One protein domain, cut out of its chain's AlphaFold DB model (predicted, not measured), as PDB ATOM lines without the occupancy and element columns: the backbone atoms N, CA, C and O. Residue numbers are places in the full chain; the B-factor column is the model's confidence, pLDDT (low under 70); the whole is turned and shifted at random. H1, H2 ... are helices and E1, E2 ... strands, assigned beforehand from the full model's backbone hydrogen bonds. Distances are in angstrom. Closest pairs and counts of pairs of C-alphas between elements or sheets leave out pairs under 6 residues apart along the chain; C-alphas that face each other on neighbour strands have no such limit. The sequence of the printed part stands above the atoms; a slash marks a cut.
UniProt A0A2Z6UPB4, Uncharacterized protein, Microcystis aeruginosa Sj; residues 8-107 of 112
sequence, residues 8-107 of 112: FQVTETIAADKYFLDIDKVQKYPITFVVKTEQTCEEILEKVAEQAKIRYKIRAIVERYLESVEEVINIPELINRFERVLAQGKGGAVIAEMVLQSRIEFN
ATOM      1  N   PHE A   8     -15.188 -45.000 -35.324       93.94
ATOM      2  CA  PHE A   8     -14.124 -44.433 -34.511       93.94
ATOM      3  C   PHE A   8     -14.402 -44.725 -33.044       93.94
ATOM      4  O   PHE A   8     -15.513 -44.502 -32.567       93.94
ATOM      5  N   GLN A   9     -13.384 -45.190 -32.329       95.81
ATOM      6  CA  GLN A   9     -13.424 -45.355 -30.883       95.81
ATOM      7  C   GLN A   9     -12.314 -44.532 -30.251       95.81
ATOM      8  O   GLN A   9     -11.139 -44.743 -30.536       95.81
ATOM      9  N   VAL A  10     -12.681 -43.616 -29.358       95.94
ATOM     10  CA  VAL A  10     -11.712 -42.843 -28.576       95.94
ATOM     11  C   VAL A  10     -11.443 -43.566 -27.257       95.94
ATOM     12  O   VAL A  10     -12.382 -43.983 -26.577       95.94
ATOM     13  N   THR A  11     -10.176 -43.728 -26.879       95.06
ATOM     14  CA  THR A  11      -9.780 -44.397 -25.629       95.06
ATOM     15  C   THR A  11      -8.528 -43.769 -25.015       95.06
ATOM     16  O   THR A  11      -7.667 -43.246 -25.713       95.06
ATOM     17  N   GLU A  12      -8.419 -43.829 -23.691       93.62
ATOM     18  CA  GLU A  12      -7.222 -43.435 -22.925       93.62
ATOM     19  C   GLU A  12      -6.362 -44.641 -22.527       93.62
ATOM     20  O   GLU A  12      -5.243 -44.488 -22.050       93.62
ATOM     21  N   THR A  13      -6.878 -45.856 -22.715       91.62
ATOM     22  CA  THR A  13      -6.228 -47.093 -22.282       91.62
ATOM     23  C   THR A  13      -5.852 -47.979 -23.463       91.62
ATOM     24  O   THR A  13      -6.551 -48.026 -24.474       91.62
ATOM     25  N   ILE A  14      -4.755 -48.721 -23.297       93.50
ATOM     26  CA  ILE A  14      -4.206 -49.697 -24.253       93.50
ATOM     27  C   ILE A  14      -4.513 -51.123 -23.750       93.50
ATOM     28  O   ILE A  14      -3.728 -52.055 -23.904       93.50
ATOM     29  N   ALA A  15      -5.643 -51.294 -23.060       93.00
ATOM     30  CA  ALA A  15      -6.059 -52.576 -22.509       93.00
ATOM     31  C   ALA A  15      -6.784 -53.420 -23.571       93.00
ATOM     32  O   ALA A  15      -7.797 -52.995 -24.128       93.00
ATOM     33  N   ALA A  16      -6.286 -54.631 -23.838       92.38
ATOM     34  CA  ALA A  16      -6.820 -55.484 -24.907       92.38
ATOM     35  C   ALA A  16      -8.301 -55.871 -24.727       92.38
ATOM     36  O   ALA A  16      -9.025 -56.032 -25.706       92.38
ATOM     37  N   ASP A  17      -8.780 -55.982 -23.486       92.31
ATOM     38  CA  ASP A  17     -10.186 -56.280 -23.195       92.31
ATOM     39  C   ASP A  17     -11.133 -55.145 -23.593       92.31
ATOM     40  O   ASP A  17     -12.244 -55.414 -24.044       92.31
ATOM     41  N   LYS A  18     -10.696 -53.886 -23.481       92.94
ATOM     42  CA  LYS A  18     -11.461 -52.729 -23.962       92.94
ATOM     43  C   LYS A  18     -11.563 -52.725 -25.479       92.94
ATOM     44  O   LYS A  18     -12.666 -52.608 -25.998       92.94
ATOM     45  N   TYR A  19     -10.449 -52.966 -26.168       94.12
ATOM     46  CA  TYR A  19     -10.427 -53.067 -27.630       94.12
ATOM     47  C   TYR A  19     -11.390 -54.148 -28.117       94.12
ATOM     48  O   TYR A  19     -12.210 -53.900 -28.995       94.12
ATOM     49  N   PHE A  20     -11.333 -55.341 -27.519       93.88
ATOM     50  CA  PHE A  20     -12.177 -56.461 -27.937       93.88
ATOM     51  C   PHE A  20     -13.655 -56.181 -27.652       93.88
ATOM     52  O   PHE A  20     -14.505 -56.483 -28.485       93.88
ATOM     53  N   LEU A  21     -13.955 -55.546 -26.517       93.25
ATOM     54  CA  LEU A  21     -15.308 -55.130 -26.167       93.25
ATOM     55  C   LEU A  21     -15.861 -54.084 -27.147       93.25
ATOM     56  O   LEU A  21     -17.018 -54.183 -27.543       93.25
ATOM     57  N   ASP A  22     -15.054 -53.111 -27.571       94.38
ATOM     58  CA  ASP A  22     -15.477 -52.106 -28.551       94.38
ATOM     59  C   ASP A  22     -15.650 -52.704 -29.957       94.38
ATOM     60  O   ASP A  22     -16.615 -52.378 -30.649       94.38
ATOM     61  N   ILE A  23     -14.803 -53.665 -30.340       93.88
ATOM     62  CA  ILE A  23     -14.967 -54.458 -31.569       93.88
ATOM     63  C   ILE A  23     -16.274 -55.271 -31.526       93.88
ATOM     64  O   ILE A  23     -17.006 -55.330 -32.518       93.88
ATOM     65  N   ASP A  24     -16.608 -55.882 -30.386       93.88
ATOM     66  CA  ASP A  24     -17.849 -56.647 -30.232       93.88
ATOM     67  C   ASP A  24     -19.100 -55.757 -30.311       93.88
ATOM     68  O   ASP A  24     -20.097 -56.169 -30.911       93.88
ATOM     69  N   LYS A  25     -19.050 -54.515 -29.800       91.75
ATOM     70  CA  LYS A  25     -20.156 -53.540 -29.926       91.75
ATOM     71  C   LYS A  25     -20.507 -53.230 -31.378       91.75
ATOM     72  O   LYS A  25     -21.677 -53.014 -31.685       91.75
ATOM     73  N   VAL A  26     -19.515 -53.230 -32.267       90.38
ATOM     74  CA  VAL A  26     -19.703 -52.999 -33.707       90.38
ATOM     75  C   VAL A  26     -19.783 -54.304 -34.499       90.38
ATOM     76  O   VAL A  26     -19.484 -54.322 -35.685       90.38
ATOM     77  N   GLN A  27     -20.168 -55.422 -33.871       90.19
ATOM     78  CA  GLN A  27     -20.312 -56.730 -34.532       90.19
ATOM     79  C   GLN A  27     -19.068 -57.171 -35.325       90.19
ATOM     80  O   GLN A  27     -19.180 -57.858 -36.343       90.19
ATOM     81  N   LYS A  28     -17.870 -56.805 -34.851       89.25
ATOM     82  CA  LYS A  28     -16.581 -57.120 -35.492       89.25
ATOM     83  C   LYS A  28     -16.392 -56.463 -36.863       89.25
ATOM     84  O   LYS A  28     -15.626 -56.962 -37.688       89.25
ATOM     85  N   TYR A  29     -17.085 -55.352 -37.120       90.56
ATOM     86  CA  TYR A  29     -16.738 -54.470 -38.230       90.56
ATOM     87  C   TYR A  29     -15.401 -53.758 -37.965       90.56
ATOM     88  O   TYR A  29     -15.057 -53.525 -36.804       90.56
ATOM     89  N   PRO A  30     -14.655 -53.393 -39.029       93.00
ATOM     90  CA  PRO A  30     -13.412 -52.647 -38.888       93.00
ATOM     91  C   PRO A  30     -13.621 -51.339 -38.124       93.00
ATOM     92  O   PRO A  30     -14.551 -50.581 -38.421       93.00
ATOM     93  N   ILE A  31     -12.750 -51.080 -37.154       95.00
ATOM     94  CA  ILE A  31     -12.827 -49.924 -36.265       95.00
ATOM     95  C   ILE A  31     -11.476 -49.219 -36.185       95.00
ATOM     96  O   ILE A  31     -10.422 -49.848 -36.102       95.00
ATOM     97  N   THR A  32     -11.510 -47.894 -36.228       96.38
ATOM     98  CA  THR A  32     -10.339 -47.036 -36.050       96.38
ATOM     99  C   THR A  32     -10.276 -46.567 -34.600       96.38
ATOM    100  O   THR A  32     -11.235 -45.984 -34.093       96.38
ATOM    101  N   PHE A  33      -9.154 -46.793 -33.925       97.38
ATOM    102  CA  PHE A  33      -8.959 -46.368 -32.541       97.38
ATOM    103  C   PHE A  33      -8.180 -45.055 -32.477       97.38
ATOM    104  O   PHE A  33      -7.076 -44.952 -33.003       97.38
ATOM    105  N   VAL A  34      -8.734 -44.061 -31.787       97.69
ATOM    106  CA  VAL A  34      -8.049 -42.817 -31.430       97.69
ATOM    107  C   VAL A  34      -7.607 -42.929 -29.975       97.69
ATOM    108  O   VAL A  34      -8.427 -42.901 -29.056       97.69
ATOM    109  N   VAL A  35      -6.309 -43.095 -29.758       97.62
ATOM    110  CA  VAL A  35      -5.729 -43.380 -28.445       97.62
ATOM    111  C   VAL A  35      -5.083 -42.115 -27.905       97.62
ATOM    112  O   VAL A  35      -4.176 -41.560 -28.523       97.62
ATOM    113  N   LYS A  36      -5.538 -41.651 -26.739       96.88
ATOM    114  CA  LYS A  36      -5.048 -40.423 -26.097       96.88
ATOM    115  C   LYS A  36      -3.678 -40.646 -25.440       96.88
ATOM    116  O   LYS A  36      -3.551 -40.646 -24.222       96.88
ATOM    117  N   THR A  37      -2.663 -40.883 -26.263       96.50
ATOM    118  CA  THR A  37      -1.279 -41.139 -25.859       96.50
ATOM    119  C   THR A  37      -0.299 -40.550 -26.873       96.50
ATOM    120  O   THR A  37      -0.663 -40.313 -28.026       96.50
ATOM    121  N   GLU A  38       0.944 -40.332 -26.451       96.44
ATOM    122  CA  GLU A  38       2.060 -39.936 -27.326       96.44
ATOM    123  C   GLU A  38       2.867 -41.134 -27.843       96.44
ATOM    124  O   GLU A  38       3.724 -40.978 -28.708       96.44
ATOM    125  N   GLN A  39       2.576 -42.338 -27.343       96.62
ATOM    126  CA  GLN A  39       3.177 -43.577 -27.832       96.62
ATOM    127  C   GLN A  39       2.918 -43.792 -29.320       96.62
ATOM    128  O   GLN A  39       1.855 -43.415 -29.822       96.62
ATOM    129  N   THR A  40       3.852 -44.436 -30.021       97.19
ATOM    130  CA  THR A  40       3.687 -44.683 -31.460       97.19
ATOM    131  C   THR A  40       2.550 -45.669 -31.725       97.19
ATOM    132  O   THR A  40       2.170 -46.468 -30.861       97.19
ATOM    133  N   CYS A  41       1.978 -45.623 -32.928       96.00
ATOM    134  CA  CYS A  41       0.895 -46.531 -33.301       96.00
ATOM    135  C   CYS A  41       1.342 -48.003 -33.258       96.00
ATOM    136  O   CYS A  41       0.556 -48.867 -32.870       96.00
ATOM    137  N   GLU A  42       2.607 -48.279 -33.583       96.31
ATOM    138  CA  GLU A  42       3.214 -49.609 -33.493       96.31
ATOM    139  C   GLU A  42       3.273 -50.095 -32.043       96.31
ATOM    140  O   GLU A  42       2.779 -51.182 -31.748       96.31
ATOM    141  N   GLU A  43       3.773 -49.268 -31.115       96.81
ATOM    142  CA  GLU A  43       3.846 -49.621 -29.691       96.81
ATOM    143  C   GLU A  43       2.465 -49.935 -29.100       96.81
ATOM    144  O   GLU A  43       2.320 -50.825 -28.260       96.81
ATOM    145  N   ILE A  44       1.437 -49.189 -29.514       96.31
ATOM    146  CA  ILE A  44       0.057 -49.420 -29.080       96.31
ATOM    147  C   ILE A  44      -0.415 -50.795 -29.564       96.31
ATOM    148  O   ILE A  44      -0.918 -51.589 -28.766       96.31
ATOM    149  N   LEU A  45      -0.242 -51.089 -30.856       95.19
ATOM    150  CA  LEU A  45      -0.668 -52.354 -31.458       95.19
ATOM    151  C   LEU A  45       0.076 -53.552 -30.863       95.19
ATOM    152  O   LEU A  45      -0.557 -54.564 -30.549       95.19
ATOM    153  N   GLU A  46       1.386 -53.436 -30.656       95.94
ATOM    154  CA  GLU A  46       2.202 -54.473 -30.020       95.94
ATOM    155  C   GLU A  46       1.711 -54.764 -28.601       95.94
ATOM    156  O   GLU A  46       1.404 -55.915 -28.282       95.94
ATOM    157  N   LYS A  47       1.508 -53.725 -27.781       95.94
ATOM    158  CA  LYS A  47       0.988 -53.876 -26.413       95.94
ATOM    159  C   LYS A  47      -0.385 -54.539 -26.377       95.94
ATOM    160  O   LYS A  47      -0.622 -55.390 -25.518       95.94
ATOM    161  N   VAL A  48      -1.300 -54.162 -27.274       94.88
ATOM    162  CA  VAL A  48      -2.632 -54.788 -27.358       94.88
ATOM    163  C   VAL A  48      -2.502 -56.256 -27.762       94.88
ATOM    164  O   VAL A  48      -3.119 -57.124 -27.139       94.88
ATOM    165  N   ALA A  49      -1.672 -56.559 -28.761       93.69
ATOM    166  CA  ALA A  49      -1.470 -57.917 -29.247       93.69
ATOM    167  C   ALA A  49      -0.826 -58.830 -28.190       93.69
ATOM    168  O   ALA A  49      -1.258 -59.972 -28.024       93.69
ATOM    169  N   GLU A  50       0.179 -58.349 -27.460       94.62
ATOM    170  CA  GLU A  50       0.830 -59.089 -26.374       94.62
ATOM    171  C   GLU A  50      -0.142 -59.391 -25.233       94.62
ATOM    172  O   GLU A  50      -0.302 -60.550 -24.841       94.62
ATOM    173  N   GLN A  51      -0.863 -58.373 -24.754       94.31
ATOM    174  CA  GLN A  51      -1.877 -58.545 -23.715       94.31
ATOM    175  C   GLN A  51      -2.966 -59.534 -24.143       94.31
ATOM    176  O   GLN A  51      -3.379 -60.384 -23.351       94.31
ATOM    177  N   ALA A  52      -3.411 -59.467 -25.402       92.81
ATOM    178  CA  ALA A  52      -4.410 -60.384 -25.931       92.81
ATOM    179  C   ALA A  52      -3.891 -61.830 -25.986       92.81
ATOM    180  O   ALA A  52      -4.591 -62.746 -25.556       92.81
ATOM    181  N   LYS A  53      -2.655 -62.055 -26.447       91.81
ATOM    182  CA  LYS A  53      -2.041 -63.395 -26.490       91.81
ATOM    183  C   LYS A  53      -1.880 -64.011 -25.099       91.81
ATOM    184  O   LYS A  53      -2.067 -65.213 -24.946       91.81
ATOM    185  N   ILE A  54      -1.549 -63.200 -24.092       90.69
ATOM    186  CA  ILE A  54      -1.420 -63.658 -22.700       90.69
ATOM    187  C   ILE A  54      -2.796 -64.015 -22.120       90.69
ATOM    188  O   ILE A  54      -2.942 -65.019 -21.423       90.69
ATOM    189  N   ARG A  55      -3.814 -63.195 -22.399       87.00
ATOM    190  CA  ARG A  55      -5.135 -63.307 -21.766       87.00
ATOM    191  C   ARG A  55      -6.050 -64.331 -22.436       87.00
ATOM    192  O   ARG A  55      -6.846 -64.973 -21.752       87.00
ATOM    193  N   TYR A  56      -5.943 -64.510 -23.751       87.19
ATOM    194  CA  TYR A  56      -6.822 -65.379 -24.528       87.19
ATOM    195  C   TYR A  56      -6.062 -66.599 -25.060       87.19
ATOM    196  O   TYR A  56      -5.134 -66.487 -25.853       87.19
ATOM    197  N   LYS A  57      -6.506 -67.799 -24.667       81.00
ATOM    198  CA  LYS A  57      -5.854 -69.072 -25.034       81.00
ATOM    199  C   LYS A  57      -6.006 -69.447 -26.515       81.00
ATOM    200  O   LYS A  57      -5.249 -70.274 -27.015       81.00
ATOM    201  N   ILE A  58      -6.999 -68.886 -27.211       88.62
ATOM    202  CA  ILE A  58      -7.323 -69.251 -28.595       88.62
ATOM    203  C   ILE A  58      -6.726 -68.213 -29.547       88.62
ATOM    204  O   ILE A  58      -7.298 -67.144 -29.764       88.62
ATOM    205  N   ARG A  59      -5.591 -68.564 -30.157       87.06
ATOM    206  CA  ARG A  59      -4.830 -67.688 -31.060       87.06
ATOM    207  C   ARG A  59      -5.648 -67.167 -32.247       87.06
ATOM    208  O   ARG A  59      -5.623 -65.973 -32.511       87.06
ATOM    209  N   ALA A  60      -6.432 -68.035 -32.886       88.81
ATOM    210  CA  ALA A  60      -7.266 -67.662 -34.032       88.81
ATOM    211  C   ALA A  60      -8.325 -66.597 -33.687       88.81
ATOM    212  O   ALA A  60      -8.726 -65.813 -34.541       88.81
ATOM    213  N   ILE A  61      -8.786 -66.556 -32.431       87.19
ATOM    214  CA  ILE A  61      -9.708 -65.514 -31.980       87.19
ATOM    215  C   ILE A  61      -8.953 -64.193 -31.862       87.19
ATOM    216  O   ILE A  61      -9.402 -63.200 -32.419       87.19
ATOM    217  N   VAL A  62      -7.797 -64.193 -31.189       91.00
ATOM    218  CA  VAL A  62      -6.965 -62.992 -31.024       91.00
ATOM    219  C   VAL A  62      -6.628 -62.361 -32.371       91.00
ATOM    220  O   VAL A  62      -6.834 -61.166 -32.540       91.00
ATOM    221  N   GLU A  63      -6.178 -63.165 -33.334       92.00
ATOM    222  CA  GLU A  63      -5.848 -62.698 -34.686       92.00
ATOM    223  C   GLU A  63      -7.053 -62.015 -35.348       92.00
ATOM    224  O   GLU A  63      -6.940 -60.880 -35.795       92.00
ATOM    225  N   ARG A  64      -8.240 -62.623 -35.280       90.81
ATOM    226  CA  ARG A  64      -9.465 -62.066 -35.870       90.81
ATOM    227  C   ARG A  64      -9.934 -60.751 -35.224       90.81
ATOM    228  O   ARG A  64     -10.510 -59.903 -35.902       90.81
ATOM    229  N   TYR A  65      -9.717 -60.569 -33.918       92.62
ATOM    230  CA  TYR A  65      -9.983 -59.281 -33.264       92.62
ATOM    231  C   TYR A  65      -8.949 -58.227 -33.674       92.62
ATOM    232  O   TYR A  65      -9.327 -57.101 -33.981       92.62
ATOM    233  N   LEU A  66      -7.665 -58.584 -33.738       92.88
ATOM    234  CA  LEU A  66      -6.618 -57.661 -34.187       92.88
ATOM    235  C   LEU A  66      -6.814 -57.242 -35.653       92.88
ATOM    236  O   LEU A  66      -6.625 -56.077 -35.972       92.88
ATOM    237  N   GLU A  67      -7.292 -58.139 -36.519       94.38
ATOM    238  CA  GLU A  67      -7.688 -57.828 -37.905       94.38
ATOM    239  C   GLU A  67      -8.870 -56.850 -38.003       94.38
ATOM    240  O   GLU A  67      -9.063 -56.208 -39.036       94.38
ATOM    241  N   SER A  68      -9.677 -56.729 -36.944       94.25
ATOM    242  CA  SER A  68     -10.780 -55.761 -36.888       94.25
ATOM    243  C   SER A  68     -10.292 -54.347 -36.547       94.25
ATOM    244  O   SER A  68     -11.050 -53.390 -36.693       94.25
ATOM    245  N   VAL A  69      -9.039 -54.188 -36.113       94.62
ATOM    246  CA  VAL A  69      -8.414 -52.875 -35.934       94.62
ATOM    247  C   VAL A  69      -8.019 -52.342 -37.313       94.62
ATOM    248  O   VAL A  69      -7.064 -52.813 -37.921       94.62
ATOM    249  N   GLU A  70      -8.775 -51.369 -37.826       94.81
ATOM    250  CA  GLU A  70      -8.532 -50.771 -39.146       94.81
ATOM    251  C   GLU A  70      -7.340 -49.810 -39.126       94.81
ATOM    252  O   GLU A  70      -6.526 -49.800 -40.046       94.81
ATOM    253  N   GLU A  71      -7.262 -48.976 -38.092       96.12
ATOM    254  CA  GLU A  71      -6.245 -47.939 -37.940       96.12
ATOM    255  C   GLU A  71      -6.119 -47.562 -36.456       96.12
ATOM    256  O   GLU A  71      -7.094 -47.619 -35.702       96.12
ATOM    257  N   VAL A  72      -4.922 -47.148 -36.042       97.25
ATOM    258  CA  VAL A  72      -4.671 -46.521 -34.740       97.25
ATOM    259  C   VAL A  72      -4.137 -45.113 -34.981       97.25
ATOM    260  O   VAL A  72      -3.225 -44.923 -35.782       97.25
ATOM    261  N   ILE A  73      -4.709 -44.134 -34.286       98.06
ATOM    262  CA  ILE A  73      -4.330 -42.722 -34.333       98.06
ATOM    263  C   ILE A  73      -3.962 -42.306 -32.910       98.06
ATOM    264  O   ILE A  73      -4.801 -42.368 -32.012       98.06
ATOM    265  N   ASN A  74      -2.721 -41.888 -32.694       97.69
ATOM    266  CA  ASN A  74      -2.265 -41.323 -31.425       97.69
ATOM    267  C   ASN A  74      -2.414 -39.784 -31.417       97.69
ATOM    268  O   ASN A  74      -2.860 -39.189 -32.401       97.69
ATOM    269  N   ILE A  75      -2.051 -39.121 -30.315       97.75
ATOM    270  CA  ILE A  75      -2.153 -37.655 -30.206       97.75
ATOM    271  C   ILE A  75      -1.277 -36.936 -31.250       97.75
ATOM    272  O   ILE A  75      -1.817 -36.072 -31.946       97.75
ATOM    273  N   PRO A  76       0.020 -37.274 -31.423       98.06
ATOM    274  CA  PRO A  76       0.857 -36.639 -32.442       98.06
ATOM    275  C   PRO A  76       0.277 -36.726 -33.861       98.06
ATOM    276  O   PRO A  76       0.231 -35.724 -34.575       98.06
ATOM    277  N   GLU A  77      -0.223 -37.896 -34.261       98.12
ATOM    278  CA  GLU A  77      -0.827 -38.103 -35.579       98.12
ATOM    279  C   GLU A  77      -2.145 -37.332 -35.725       98.12
ATOM    280  O   GLU A  77      -2.411 -36.735 -36.771       98.12
ATOM    281  N   LEU A  78      -2.964 -37.291 -34.668       97.31
ATOM    282  CA  LEU A  78      -4.199 -36.510 -34.661       97.31
ATOM    283  C   LEU A  78      -3.919 -35.014 -34.856       97.31
ATOM    284  O   LEU A  78      -4.588 -34.371 -35.669       97.31
ATOM    285  N   ILE A  79      -2.920 -34.473 -34.151       97.50
ATOM    286  CA  ILE A  79      -2.498 -33.072 -34.281       97.50
ATOM    287  C   ILE A  79      -2.001 -32.800 -35.701       97.50
ATOM    288  O   ILE A  79      -2.486 -31.866 -36.333       97.50
ATOM    289  N   ASN A  80      -1.128 -33.649 -36.250       98.00
ATOM    290  CA  ASN A  80      -0.625 -33.503 -37.620       98.00
ATOM    291  C   ASN A  80      -1.774 -33.465 -38.648       98.00
ATOM    292  O   ASN A  80      -1.849 -32.578 -39.503       98.00
ATOM    293  N   ARG A  81      -2.743 -34.385 -38.536       96.62
ATOM    294  CA  ARG A  81      -3.940 -34.379 -39.396       96.62
ATOM    295  C   ARG A  81      -4.735 -33.088 -39.253       96.62
ATOM    296  O   ARG A  81      -5.172 -32.537 -40.263       96.62
ATOM    297  N   PHE A  82      -4.913 -32.605 -38.028       96.00
ATOM    298  CA  PHE A  82      -5.638 -31.370 -37.764       96.00
ATOM    299  C   PHE A  82      -4.920 -30.144 -38.346       96.00
ATOM    300  O   PHE A  82      -5.546 -29.346 -39.044       96.00
ATOM    301  N   GLU A  83      -3.603 -30.033 -38.177       97.50
ATOM    302  CA  GLU A  83      -2.786 -28.962 -38.760       97.50
ATOM    303  C   GLU A  83      -2.899 -28.918 -40.288       97.50
ATOM    304  O   GLU A  83      -3.057 -27.846 -40.874       97.50
ATOM    305  N   ARG A  84      -2.924 -30.079 -40.955       97.56
ATOM    306  CA  ARG A  84      -3.142 -30.164 -42.410       97.56
ATOM    307  C   ARG A  84      -4.517 -29.646 -42.832       97.56
ATOM    308  O   ARG A  84      -4.641 -29.065 -43.909       97.56
ATOM    309  N   VAL A  85      -5.548 -29.849 -42.013       96.62
ATOM    310  CA  VAL A  85      -6.897 -29.312 -42.262       96.62
ATOM    311  C   VAL A  85      -6.916 -27.794 -42.072       96.62
ATOM    312  O   VAL A  85      -7.489 -27.078 -42.899       96.62
ATOM    313  N   LEU A  86      -6.244 -27.288 -41.036       95.94
ATOM    314  CA  LEU A  86      -6.104 -25.851 -40.797       95.94
ATOM    315  C   LEU A  86      -5.339 -25.154 -41.926       95.94
ATOM    316  O   LEU A  86      -5.792 -24.121 -42.415       95.94
ATOM    317  N   ALA A  87      -4.247 -25.753 -42.409       97.31
ATOM    318  CA  ALA A  87      -3.463 -25.237 -43.531       97.31
ATOM    319  C   ALA A  87      -4.273 -25.129 -44.838       97.31
ATOM    320  O   ALA A  87      -3.956 -24.317 -45.702       97.31
ATOM    321  N   GLN A  88      -5.348 -25.911 -44.981       97.25
ATOM    322  CA  GLN A  88      -6.280 -25.830 -46.113       97.25
ATOM    323  C   GLN A  88      -7.387 -24.778 -45.918       97.25
ATOM    324  O   GLN A  88      -8.313 -24.719 -46.726       97.25
ATOM    325  N   GLY A  89      -7.351 -23.990 -44.839       96.38
ATOM    326  CA  GLY A  89      -8.391 -23.012 -44.508       96.38
ATOM    327  C   GLY A  89      -9.721 -23.642 -44.080       96.38
ATOM    328  O   GLY A  89     -10.740 -22.959 -44.026       96.38
ATOM    329  N   LYS A  90      -9.739 -24.944 -43.764       96.94
ATOM    330  CA  LYS A  90     -10.966 -25.704 -43.461       96.94
ATOM    331  C   LYS A  90     -11.339 -25.720 -41.977       96.94
ATOM    332  O   LYS A  90     -12.309 -26.374 -41.609       96.94
ATOM    333  N   GLY A  91     -10.622 -24.987 -41.122       95.19
ATOM    334  CA  GLY A  91     -10.911 -24.926 -39.682       95.19
ATOM    335  C   GLY A  91     -12.346 -24.483 -39.372       95.19
ATOM    336  O   GLY A  91     -13.009 -25.094 -38.539       95.19
ATOM    337  N   GLY A  92     -12.869 -23.493 -40.107       96.06
ATOM    338  CA  GLY A  92     -14.261 -23.055 -39.956       96.06
ATOM    339  C   GLY A  92     -15.280 -24.158 -40.262       96.06
ATOM    340  O   GLY A  92     -16.267 -24.289 -39.545       96.06
ATOM    341  N   ALA A  93     -15.011 -24.997 -41.268       96.12
ATOM    342  CA  ALA A  93     -15.871 -26.130 -41.609       96.12
ATOM    343  C   ALA A  93     -15.855 -27.210 -40.515       96.12
ATOM    344  O   ALA A  93     -16.901 -27.766 -40.205       96.12
ATOM    345  N   VAL A  94     -14.699 -27.462 -39.888       95.31
ATOM    346  CA  VAL A  94     -14.598 -28.399 -38.753       95.31
ATOM    347  C   VAL A  94     -15.442 -27.925 -37.573       95.31
ATOM    348  O   VAL A  94     -16.207 -28.707 -37.021       95.31
ATOM    349  N   ILE A  95     -15.343 -26.645 -37.201       95.69
ATOM    350  CA  ILE A  95     -16.141 -26.087 -36.100       95.69
ATOM    351  C   ILE A  95     -17.637 -26.135 -36.424       95.69
ATOM    352  O   ILE A  95     -18.430 -26.523 -35.570       95.69
ATOM    353  N   ALA A  96     -18.025 -25.779 -37.652       96.31
ATOM    354  CA  ALA A  96     -19.415 -25.863 -38.087       96.31
ATOM    355  C   ALA A  96     -19.956 -27.299 -37.982       96.31
ATOM    356  O   ALA A  96     -21.054 -27.500 -37.465       96.31
ATOM    357  N   GLU A  97     -19.158 -28.289 -38.391       94.94
ATOM    358  CA  GLU A  97     -19.508 -29.703 -38.264       94.94
ATOM    359  C   GLU A  97     -19.641 -30.125 -36.793       94.94
ATOM    360  O   GLU A  97     -20.621 -30.765 -36.429       94.94
ATOM    361  N   MET A  98     -18.722 -29.712 -35.912       93.38
ATOM    362  CA  MET A  98     -18.818 -30.007 -34.473       93.38
ATOM    363  C   MET A  98     -20.101 -29.445 -33.847       93.38
ATOM    364  O   MET A  98     -20.750 -30.125 -33.052       93.38
ATOM    365  N   VAL A  99     -20.480 -28.216 -34.211       95.31
ATOM    366  CA  VAL A  99     -21.726 -27.595 -33.739       95.31
ATOM    367  C   VAL A  99     -22.943 -28.361 -34.259       95.31
ATOM    368  O   VAL A  99     -23.863 -28.626 -33.486       95.31
ATOM    369  N   LEU A 100     -22.949 -28.746 -35.539       94.50
ATOM    370  CA  LEU A 100     -24.027 -29.543 -36.125       94.50
ATOM    371  C   LEU A 100     -24.182 -30.892 -35.411       94.50
ATOM    372  O   LEU A 100     -25.276 -31.213 -34.952       94.50
ATOM    373  N   GLN A 101     -23.089 -31.643 -35.255       92.06
ATOM    374  CA  GLN A 101     -23.098 -32.949 -34.592       92.06
ATOM    375  C   GLN A 101     -23.549 -32.845 -33.130       92.06
ATOM    376  O   GLN A 101     -24.363 -33.650 -32.690       92.06
ATOM    377  N   SER A 102     -23.117 -31.810 -32.402       93.12
ATOM    378  CA  SER A 102     -23.592 -31.560 -31.037       93.12
ATOM    379  C   SER A 102     -25.103 -31.305 -30.996       93.12
ATOM    380  O   SER A 102     -25.802 -31.864 -30.155       93.12
ATOM    381  N   ARG A 103     -25.649 -30.512 -31.927       93.12
ATOM    382  CA  ARG A 103     -27.098 -30.257 -31.992       93.12
ATOM    383  C   ARG A 103     -27.897 -31.523 -32.285       93.12
ATOM    384  O   ARG A 103     -28.945 -31.712 -31.673       93.12
ATOM    385  N   ILE A 104     -27.394 -32.383 -33.171       91.88
ATOM    386  CA  ILE A 104     -27.998 -33.687 -33.474       91.88
ATOM    387  C   ILE A 104     -27.953 -34.597 -32.238       91.88
ATOM    388  O   ILE A 104     -28.974 -35.174 -31.876       91.88
ATOM    389  N   GLU A 105     -26.806 -34.690 -31.559       90.19
ATOM    390  CA  GLU A 105     -26.624 -35.530 -30.364       90.19
ATOM    391  C   GLU A 105     -27.578 -35.142 -29.225       90.19
ATOM    392  O   GLU A 105     -28.159 -36.009 -28.574       90.19
ATOM    393  N   PHE A 106     -27.797 -33.841 -29.026       91.62
ATOM    394  CA  PHE A 106     -28.726 -33.321 -28.022       91.62
ATOM    395  C   PHE A 106     -30.172 -33.173 -28.527       91.62
ATOM    396  O   PHE A 106     -31.010 -32.636 -27.804       91.62
ATOM    397  N   ASN A 107     -30.475 -33.639 -29.746       88.81
ATOM    398  CA  ASN A 107     -31.784 -33.525 -30.393       88.81
ATOM    399  C   ASN A 107     -32.368 -32.095 -30.334       88.81
ATOM    400  O   ASN A 107     -33.553 -31.890 -30.081       88.81
TER     401      ASN A 107
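What this domain is: This is residues 8 to 107 of the 112 residues of an uncharacterized protein of Microcystis aeruginosa Sj (UniProt A0A2Z6UPB4). A small parallel sheet of three strands, E1, E2 and E3, has H1 over one face; a helical hairpin, H2 and H3, reaches away past one end, and H4 leads out at the other. H5 turns off near H4's far end as a corner, and residues 95 to 107 stick out. The printed part has 100 residues with five named helices and three named strands, in the order E1 H1 E2 H2 H3 E3 H4 H5, mostly helix. It is loose, with a radius of gyration of the C-alphas of 16.1 A, spanning 49 by 32 by 18 A.

How they stand to each other: Edge strand E1, residues 8 to 11, is parallel to inner strand E2, residues 31 to 35; N 9 and O 32 are 2.9 A apart, within hydrogen-bond range. E2 is parallel to edge strand E3, residues 69 to 73; N 33 and O 71 are 2.8 A apart. H1, residues 16 to 25, is on the sheet over E2, at a height of 8.6 A. H2, residues 41 to 55, only grazes the sheet with residues 41 to 45. Its residues 48 to 52 touch H1, about perpendicular at 88 degrees; the closest C-alphas, of Ala 16 and Val 48, are 4.9 A apart. H3, residues 59 to 66, forms a helical hairpin with H2; the closest C-alphas, of Ala 52 and Val 62, are 6.3 A apart. E1, H1, E2 and E2, H2 H3, E3 are strand-helix-strand units, parallel neighbour strands joined through helices, with right-handed crossovers. H4, residues 75 to 87, only grazes the sheet with residues 75 to 81. H5, residues 91 to 105, is close but not clearly touching H4, at a steep tilt of 63 degrees. In H1 to H5 every O i to N i+4 pair is within hydrogen-bond range.

Where its parts are: E1 begins at C-alpha 8 (-14.124, -44.433, -34.511). H2 is 21.2 A long, H4 18.3 A, and H5 21.1 A, ending at C-alpha 105 (-26.624, -35.530, -30.364).

The domain as a whole: The C-alphas farthest apart, of Lys 57 and Gly 89, are 50.1 A apart. The printed part has no cut, its links between named elements are tight, and no printed residue is under 70 in pLDDT.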